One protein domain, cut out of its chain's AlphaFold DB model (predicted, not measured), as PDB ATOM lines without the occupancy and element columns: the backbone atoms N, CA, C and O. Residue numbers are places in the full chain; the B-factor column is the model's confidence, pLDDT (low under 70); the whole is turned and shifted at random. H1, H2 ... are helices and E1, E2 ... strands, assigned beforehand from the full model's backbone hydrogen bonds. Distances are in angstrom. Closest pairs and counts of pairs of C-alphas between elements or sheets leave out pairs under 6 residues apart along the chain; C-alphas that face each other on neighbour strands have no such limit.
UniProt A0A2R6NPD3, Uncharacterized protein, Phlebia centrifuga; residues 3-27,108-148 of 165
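Overview. This is residues 3 to 27 and 108 to 148 of the 165 residues of an uncharacterized protein of Phlebia centrifuga (UniProt A0A2R6NPD3). With little regular structure, this is a small sheet of three parallel strands, grazed by one short helix, H1, and led into by a long stretch with no named element, residues 3 to 16. Named elements, E1, E2, H1, E3 along the chain, hold only 24 of 66 printed residues; the class is mixed, the sheet order E1, E2, E3. The whole is compact, radius of gyration of the C-alphas 12.0 A, with spans of 36 by 22 by 16 A.

Arrangement. Edge strand E1, residues 17 to 20, is parallel to inner strand E2, residues 116 to 121, at 8 degrees; N 19 and O 117, 2.8 A apart, are within hydrogen-bond range. E2 is parallel to edge strand E3, residues 142 to 147, at 25 degrees; N 118 and O 143, 2.8 A apart, are within hydrogen-bond range. H1, residues 131 to 138, is on the sheet but only grazes it, with residues 132 to 136; its closest C-alpha pair with E3 is Lys 136 and Ala 142, 6.4 A. In H1 every O i to N i+4 pair is within hydrogen-bond range. E2, H1, E3 form a strand-helix-strand unit, parallel neighbour strands with a helix between, its crossover right-handed.

Along the chain. E1, 9.9 A, begins at C-alpha 17 (-11.436, 36.955, 25.642). E2 measures 16.5 A, H1 10.9 A and E3 16.1 A, ending at C-alpha 147 (-28.713, 35.672, 27.242).

Size, cuts and confidence. Residues 28 to 107 are not printed; C-alphas 27 and 108 are 17.4 A apart. No printed residue is under 70 in pLDDT.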
ATOM      1  N   VAL A   3      -5.383  31.870  31.991       95.44
ATOM      2  CA  VAL A   3      -4.319  32.002  30.979       95.44
ATOM      3  C   VAL A   3      -4.056  33.460  30.589       95.44
ATOM      4  O   VAL A   3      -2.900  33.837  30.443       95.44
ATOM      5  N   THR A   4      -5.095  34.297  30.459       96.38
ATOM      6  CA  THR A   4      -4.924  35.724  30.113       96.38
ATOM      7  C   THR A   4      -4.234  36.505  31.232       96.38
ATOM      8  O   THR A   4      -3.636  37.539  30.973       96.38
ATOM      9  N   LEU A   5      -4.298  35.992  32.464       96.00
ATOM     10  CA  LEU A   5      -3.684  36.568  33.660       96.00
ATOM     11  C   LEU A   5      -2.332  35.919  34.004       96.00
ATOM     12  O   LEU A   5      -1.755  36.227  35.041       96.00
ATOM     13  N   HIS A   6      -1.815  34.991  33.191       95.88
ATOM     14  CA  HIS A   6      -0.547  34.318  33.483       95.88
ATOM     15  C   HIS A   6       0.646  35.271  33.267       95.88
ATOM     16  O   HIS A   6       0.664  35.981  32.264       95.88
ATOM     17  N   PRO A   7       1.645  35.333  34.177       92.25
ATOM     18  CA  PRO A   7       2.758  36.293  34.072       92.25
ATOM     19  C   PRO A   7       3.641  36.057  32.852       92.25
ATOM     20  O   PRO A   7       4.080  37.011  32.222       92.25
ATOM     21  N   ASP A   8       3.815  34.795  32.474       94.62
ATOM     22  CA  ASP A   8       4.640  34.423  31.323       94.62
ATOM     23  C   ASP A   8       3.860  34.406  30.001       94.62
ATOM     24  O   ASP A   8       4.337  33.857  29.007       94.62
ATOM     25  N   LEU A   9       2.634  34.947  29.970       93.56
ATOM     26  CA  LEU A   9       1.869  35.032  28.729       93.56
ATOM     27  C   LEU A   9       2.608  35.960  27.745       93.56
ATOM     28  O   LEU A   9       2.803  37.136  28.058       93.56
ATOM     29  N   PRO A  10       2.985  35.488  26.542       93.56
ATOM     30  CA  PRO A  10       3.640  36.345  25.566       93.56
ATOM     31  C   PRO A  10       2.753  37.529  25.178       93.56
ATOM     32  O   PRO A  10       1.559  37.363  24.894       93.56
ATOM     33  N   LEU A  11       3.355  38.719  25.116       85.75
ATOM     34  CA  LEU A  11       2.679  39.919  24.632       85.75
ATOM     35  C   LEU A  11       2.083  39.647  23.241       85.75
ATOM     36  O   LEU A  11       2.737  39.068  22.376       85.75
ATOM     37  N   HIS A  12       0.834  40.069  23.039       86.50
ATOM     38  CA  HIS A  12       0.074  39.926  21.788       86.50
ATOM     39  C   HIS A  12      -0.330  38.500  21.374       86.50
ATOM     40  O   HIS A  12      -0.925  38.345  20.310       86.50
ATOM     41  N   LEU A  13      -0.088  37.464  22.192       95.62
ATOM     42  CA  LEU A  13      -0.583  36.114  21.880       95.62
ATOM     43  C   LEU A  13      -2.118  36.057  21.844       95.62
ATOM     44  O   LEU A  13      -2.704  35.349  21.028       95.62
ATOM     45  N   LEU A  14      -2.763  36.805  22.740       96.31
ATOM     46  CA  LEU A  14      -4.214  36.886  22.861       96.31
ATOM     47  C   LEU A  14      -4.675  38.311  22.564       96.31
ATOM     48  O   LEU A  14      -4.091  39.270  23.064       96.31
ATOM     49  N   SER A  15      -5.737  38.439  21.768       95.38
ATOM     50  CA  SER A  15      -6.326  39.735  21.405       95.38
ATOM     51  C   SER A  15      -7.691  39.982  22.044       95.38
ATOM     52  O   SER A  15      -8.028  41.129  22.296       95.38
ATOM     53  N   HIS A  16      -8.470  38.928  22.299       97.25
ATOM     54  CA  HIS A  16      -9.832  39.004  22.833       97.25
ATOM     55  C   HIS A  16     -10.100  37.811  23.753       97.25
ATOM     56  O   HIS A  16      -9.570  36.719  23.532       97.25
ATOM     57  N   LEU A  17     -10.947  38.012  24.761       97.94
ATOM     58  CA  LEU A  17     -11.436  36.955  25.642       97.94
ATOM     59  C   LEU A  17     -12.959  36.914  25.596       97.94
ATOM     60  O   LEU A  17     -13.620  37.931  25.782       97.94
ATOM     61  N   ILE A  18     -13.516  35.721  25.407       97.88
ATOM     62  CA  ILE A  18     -14.940  35.464  25.613       97.88
ATOM     63  C   ILE A  18     -15.060  34.473  26.769       97.88
ATOM     64  O   ILE A  18     -14.440  33.408  26.747       97.88
ATOM     65  N   VAL A  19     -15.835  34.835  27.785       97.12
ATOM     66  CA  VAL A  19     -16.117  34.006  28.957       97.12
ATOM     67  C   VAL A  19     -17.593  33.636  28.940       97.12
ATOM     68  O   VAL A  19     -18.454  34.509  28.984       97.12
ATOM     69  N   ALA A  20     -17.893  32.341  28.869       96.38
ATOM     70  CA  ALA A  20     -19.261  31.841  28.843       96.38
ATOM     71  C   ALA A  20     -19.704  31.403  30.244       96.38
ATOM     72  O   ALA A  20     -19.246  30.383  30.748       96.38
ATOM     73  N   ASP A  21     -20.579  32.204  30.848       94.12
ATOM     74  CA  ASP A  21     -21.328  31.954  32.081       94.12
ATOM     75  C   ASP A  21     -20.516  31.385  33.256       94.12
ATOM     76  O   ASP A  21     -20.941  30.482  33.970       94.12
ATOM     77  N   ILE A  22     -19.328  31.945  33.477       94.31
ATOM     78  CA  ILE A  22     -18.474  31.650  34.627       94.31
ATOM     79  C   ILE A  22     -17.774  32.931  35.091       94.31
ATOM     80  O   ILE A  22     -17.475  33.810  34.283       94.31
ATOM     81  N   ALA A  23     -17.516  33.044  36.394       94.00
ATOM     82  CA  ALA A  23     -16.824  34.181  36.997       94.00
ATOM     83  C   ALA A  23     -15.459  33.758  37.575       94.00
ATOM     84  O   ALA A  23     -15.304  32.598  37.966       94.00
ATOM     85  N   PRO A  24     -14.468  34.667  37.658       94.56
ATOM     86  CA  PRO A  24     -13.161  34.403  38.266       94.56
ATOM     87  C   PRO A  24     -13.247  34.438  39.803       94.56
ATOM     88  O   PRO A  24     -12.615  35.253  40.465       94.56
ATOM     89  N   SER A  25     -14.097  33.589  40.380       88.69
ATOM     90  CA  SER A  25     -14.327  33.512  41.824       88.69
ATOM     91  C   SER A  25     -13.712  32.253  42.412       88.69
ATOM     92  O   SER A  25     -13.849  31.180  41.832       88.69
ATOM     93  N   LYS A  26     -13.125  32.365  43.605       88.69
ATOM     94  CA  LYS A  26     -12.725  31.203  44.402       88.69
ATOM     95  C   LYS A  26     -13.944  30.634  45.120       88.69
ATOM     96  O   LYS A  26     -14.647  31.360  45.824       88.69
ATOM     97  N   GLY A  27     -14.191  29.341  44.969       82.19
ATOM     98  CA  GLY A  27     -15.256  28.672  45.701       82.19
ATOM     99  C   GLY A  27     -15.380  27.200  45.336       82.19
ATOM    100  O   GLY A  27     -14.752  26.733  44.393       82.19
ATOM    101  N   GLY A 108      -7.574  42.214  42.132       91.75
ATOM    102  CA  GLY A 108      -6.539  43.254  42.151       91.75
ATOM    103  C   GLY A 108      -5.093  42.740  42.149       91.75
ATOM    104  O   GLY A 108      -4.165  43.537  42.034       91.75
ATOM    105  N   GLU A 109      -4.862  41.425  42.239       96.06
ATOM    106  CA  GLU A 109      -3.513  40.862  42.104       96.06
ATOM    107  C   GLU A 109      -3.008  41.012  40.668       96.06
ATOM    108  O   GLU A 109      -1.835  41.305  40.449       96.06
ATOM    109  N   ARG A 110      -3.898  40.784  39.692       96.06
ATOM    110  CA  ARG A 110      -3.593  40.704  38.261       96.06
ATOM    111  C   ARG A 110      -4.720  41.306  37.442       96.06
ATOM    112  O   ARG A 110      -5.885  41.096  37.750       96.06
ATOM    113  N   GLU A 111      -4.354  41.927  36.332       96.25
ATOM    114  CA  GLU A 111      -5.294  42.498  35.373       96.25
ATOM    115  C   GLU A 111      -4.940  42.063  33.952       96.25
ATOM    116  O   GLU A 111      -3.778  41.790  33.627       96.25
ATOM    117  N   TRP A 112      -5.958  41.985  33.102       96.56
ATOM    118  CA  TRP A 112      -5.797  41.848  31.664       96.56
ATOM    119  C   TRP A 112      -6.632  42.904  30.940       96.56
ATOM    120  O   TRP A 112      -7.859  42.824  30.896       96.56
ATOM    121  N   ASP A 113      -5.946  43.860  30.315       95.44
ATOM    122  CA  ASP A 113      -6.552  45.010  29.629       95.44
ATOM    123  C   ASP A 113      -7.158  44.678  28.256       95.44
ATOM    124  O   ASP A 113      -7.645  45.563  27.550       95.44
ATOM    125  N   GLY A 114      -7.129  43.417  27.827       95.81
ATOM    126  CA  GLY A 114      -7.709  43.028  26.547       95.81
ATOM    127  C   GLY A 114      -9.242  43.158  26.531       95.81
ATOM    128  O   GLY A 114      -9.896  42.963  27.563       95.81
ATOM    129  N   PRO A 115      -9.853  43.434  25.359       98.00
ATOM    130  CA  PRO A 115     -11.300  43.378  25.199       98.00
ATOM    131  C   PRO A 115     -11.856  42.035  25.682       98.00
ATOM    132  O   PRO A 115     -11.465  40.966  25.196       98.00
ATOM    133  N   THR A 116     -12.775  42.099  26.643       98.50
ATOM    134  CA  THR A 116     -13.359  40.912  27.269       98.50
ATOM    135  C   THR A 116     -14.876  40.956  27.158       98.50
ATOM    136  O   THR A 116     -15.499  41.950  27.506       98.50
ATOM    137  N   LEU A 117     -15.484  39.865  26.704       98.31
ATOM    138  CA  LEU A 117     -16.932  39.682  26.706       98.31
ATOM    139  C   LEU A 117     -17.294  38.573  27.689       98.31
ATOM    140  O   LEU A 117     -16.899  37.422  27.504       98.31
ATOM    141  N   PHE A 118     -18.092  38.897  28.695       98.19
ATOM    142  CA  PHE A 118     -18.776  37.912  29.522       98.19
ATOM    143  C   PHE A 118     -20.173  37.675  28.965       98.19
ATOM    144  O   PHE A 118     -20.958  38.607  28.825       98.19
ATOM    145  N   ILE A 119     -20.502  36.422  28.687       97.12
ATOM    146  CA  ILE A 119     -21.856  35.991  28.350       97.12
ATOM    147  C   ILE A 119     -22.482  35.448  29.630       97.12
ATOM    148  O   ILE A 119     -21.928  34.527  30.226       97.12
ATOM    149  N   LYS A 120     -23.622  35.990  30.058       95.31
ATOM    150  CA  LYS A 120     -24.330  35.549  31.269       95.31
ATOM    151  C   LYS A 120     -25.665  34.907  30.920       95.31
ATOM    152  O   LYS A 120     -26.520  35.555  30.326       95.31
ATOM    153  N   GLY A 121     -25.901  33.690  31.400       94.88
ATOM    154  CA  GLY A 121     -27.244  33.120  31.426       94.88
ATOM    155  C   GLY A 121     -28.113  33.870  32.436       94.88
ATOM    156  O   GLY A 121     -27.765  33.975  33.620       94.88
ATOM    157  N   THR A 122     -29.253  34.415  32.012       93.81
ATOM    158  CA  THR A 122     -30.169  35.133  32.920       93.81
ATOM    159  C   THR A 122     -30.802  34.212  33.961       93.81
ATOM    160  O   THR A 122     -31.122  34.668  35.056       93.81
ATOM    161  N   LYS A 123     -30.925  32.914  33.657       90.62
ATOM    162  CA  LYS A 123     -31.438  31.875  34.566       90.62
ATOM    163  C   LYS A 123     -30.308  31.182  35.346       90.62
ATOM    164  O   LYS A 123     -30.581  30.347  36.206       90.62
ATOM    165  N   SER A 124     -29.046  31.529  35.067       90.00
ATOM    166  CA  SER A 124     -27.865  30.976  35.730       90.00
ATOM    167  C   SER A 124     -27.457  31.756  36.982       90.00
ATOM    168  O   SER A 124     -27.580  32.983  37.060       90.00
ATOM    169  N   LYS A 125     -26.906  31.021  37.954       90.06
ATOM    170  CA  LYS A 125     -26.360  31.547  39.214       90.06
ATOM    171  C   LYS A 125     -24.848  31.807  39.166       90.06
ATOM    172  O   LYS A 125     -24.318  32.400  40.107       90.06
ATOM    173  N   TYR A 126     -24.161  31.376  38.103       90.62
ATOM    174  CA  TYR A 126     -22.696  31.388  38.022       90.62
ATOM    175  C   TYR A 126     -22.110  32.797  37.940       90.62
ATOM    176  O   TYR A 126     -21.177  33.105  38.674       90.62
ATOM    177  N   ILE A 127     -22.680  33.679  37.115       94.12
ATOM    178  CA  ILE A 127     -22.377  35.119  37.139       94.12
ATOM    179  C   ILE A 127     -23.508  35.826  37.889       94.12
ATOM    180  O   ILE A 127     -24.677  35.633  37.561       94.12
ATOM    181  N   ASN A 128     -23.204  36.630  38.902       92.94
ATOM    182  CA  ASN A 128     -24.187  37.305  39.751       92.94
ATOM    183  C   ASN A 128     -23.640  38.637  40.285       92.94
ATOM    184  O   ASN A 128     -22.454  38.930  40.158       92.94
ATOM    185  N   ASP A 129     -24.494  39.429  40.931       93.94
ATOM    186  CA  ASP A 129     -24.158  40.790  41.380       93.94
ATOM    187  C   ASP A 129     -22.945  40.865  42.319       93.94
ATOM    188  O   ASP A 129     -22.314  41.913  42.425       93.94
ATOM    189  N   ARG A 130     -22.584  39.760  42.986       93.19
ATOM    190  CA  ARG A 130     -21.418  39.707  43.879       93.19
ATOM    191  C   ARG A 130     -20.110  39.492  43.128       93.19
ATOM    192  O   ARG A 130     -19.082  39.976  43.581       93.19
ATOM    193  N   ASN A 131     -20.132  38.761  42.013       94.56
ATOM    194  CA  ASN A 131     -18.915  38.420  41.273       94.56
ATOM    195  C   ASN A 131     -18.697  39.248  40.003       94.56
ATOM    196  O   ASN A 131     -17.586  39.254  39.481       94.56
ATOM    197  N   ILE A 132     -19.699  40.007  39.547       95.88
ATOM    198  CA  ILE A 132     -19.520  40.988  38.468       95.88
ATOM    199  C   ILE A 132     -18.459  42.048  38.836       95.88
ATOM    200  O   ILE A 132     -17.593  42.302  37.997       95.88
ATOM    201  N   PRO A 133     -18.449  42.646  40.048       95.75
ATOM    202  CA  PRO A 133     -17.380  43.565  40.448       95.75
ATOM    203  C   PRO A 133     -16.002  42.895  40.456       95.75
ATOM    204  O   PRO A 133     -15.067  43.441  39.884       95.75
ATOM    205  N   ILE A 134     -15.912  41.670  40.985       95.69
ATOM    206  CA  ILE A 134     -14.670  40.882  41.010       95.69
ATOM    207  C   ILE A 134     -14.143  40.640  39.589       95.69
ATOM    208  O   ILE A 134     -12.957  40.788  39.323       95.69
ATOM    209  N   ALA A 135     -15.023  40.300  38.643       96.88
ATOM    210  CA  ALA A 135     -14.630  40.122  37.250       96.88
ATOM    211  C   ALA A 135     -14.033  41.404  36.649       96.88
ATOM    212  O   ALA A 135     -13.078  41.313  35.882       96.88
ATOM    213  N   LYS A 136     -14.542  42.586  37.024       96.69
ATOM    214  CA  LYS A 136     -13.995  43.876  36.573       96.69
ATOM    215  C   LYS A 136     -12.622  44.192  37.160       96.69
ATOM    216  O   LYS A 136     -11.848  44.856  36.485       96.69
ATOM    217  N   GLU A 137     -12.310  43.701  38.360       97.25
ATOM    218  CA  GLU A 137     -10.971  43.836  38.954       97.25
ATOM    219  C   GLU A 137      -9.912  43.010  38.216       97.25
ATOM    220  O   GLU A 137      -8.742  43.349  38.271       97.25
ATOM    221  N   PHE A 138     -10.299  41.943  37.511       97.94
ATOM    222  CA  PHE A 138      -9.384  41.186  36.647       97.94
ATOM    223  C   PHE A 138      -9.420  41.644  35.183       97.94
ATOM    224  O   PHE A 138      -8.437  41.495  34.458       97.94
ATOM    225  N   PHE A 139     -10.570  42.144  34.727       97.88
ATOM    226  CA  PHE A 139     -10.859  42.452  33.326       97.88
ATOM    227  C   PHE A 139     -11.523  43.835  33.219       97.88
ATOM    228  O   PHE A 139     -12.743  43.922  33.044       97.88
ATOM    229  N   PRO A 140     -10.755  44.933  33.317       97.44
ATOM    230  CA  PRO A 140     -11.312  46.290  33.362       97.44
ATOM    231  C   PRO A 140     -12.080  46.675  32.089       97.44
ATOM    232  O   PRO A 140     -13.060  47.416  32.154       97.44
ATOM    233  N   ASN A 141     -11.703  46.105  30.938       97.88
ATOM    234  CA  ASN A 141     -12.357  46.319  29.642       97.88
ATOM    235  C   ASN A 141     -13.450  45.278  29.333       97.88
ATOM    236  O   ASN A 141     -13.744  44.995  28.167       97.88
ATOM    237  N   ALA A 142     -14.033  44.673  30.371       98.00
ATOM    238  CA  ALA A 142     -15.095  43.691  30.228       98.00
ATOM    239  C   ALA A 142     -16.466  44.319  29.939       98.00
ATOM    240  O   ALA A 142     -16.932  45.214  30.647       98.00
ATOM    241  N   THR A 143     -17.168  43.756  28.959       98.06
ATOM    242  CA  THR A 143     -18.610  43.929  28.762       98.06
ATOM    243  C   THR A 143     -19.356  42.673  29.209       98.06
ATOM    244  O   THR A 143     -18.805  41.571  29.207       98.06
ATOM    245  N   LEU A 144     -20.611  42.838  29.627       97.50
ATOM    246  CA  LEU A 144     -21.479  41.744  30.058       97.50
ATOM    247  C   LEU A 144     -22.706  41.696  29.152       97.50
ATOM    248  O   LEU A 144     -23.474  42.654  29.131       97.50
ATOM    249  N   GLU A 145     -22.897  40.578  28.459       96.75
ATOM    250  CA  GLU A 145     -24.050  40.334  27.597       96.75
ATOM    251  C   GLU A 145     -24.963  39.254  28.199       96.75
ATOM    252  O   GLU A 145     -24.556  38.090  28.315       96.75
ATOM    253  N   PRO A 146     -26.191  39.605  28.613       94.56
ATOM    254  CA  PRO A 146     -27.153  38.641  29.121       94.56
ATOM    255  C   PRO A 146     -27.829  37.867  27.979       94.56
ATOM    256  O   PRO A 146     -28.316  38.448  27.016       94.56
ATOM    257  N   LEU A 147     -27.947  36.549  28.129       93.44
ATOM    258  CA  LEU A 147     -28.713  35.672  27.242       93.44
ATOM    259  C   LEU A 147     -29.827  34.977  28.017       93.44
ATOM    260  O   LEU A 147     -29.627  34.546  29.154       93.44
ATOM    261  N   GLU A 148     -30.998  34.821  27.392       91.25
ATOM    262  CA  GLU A 148     -32.125  34.098  27.988       91.25
ATOM    263  C   GLU A 148     -31.896  32.575  28.000       91.25
ATOM    264  O   GLU A 148     -32.537  31.812  27.282       91.25
TER     265      GLU A 148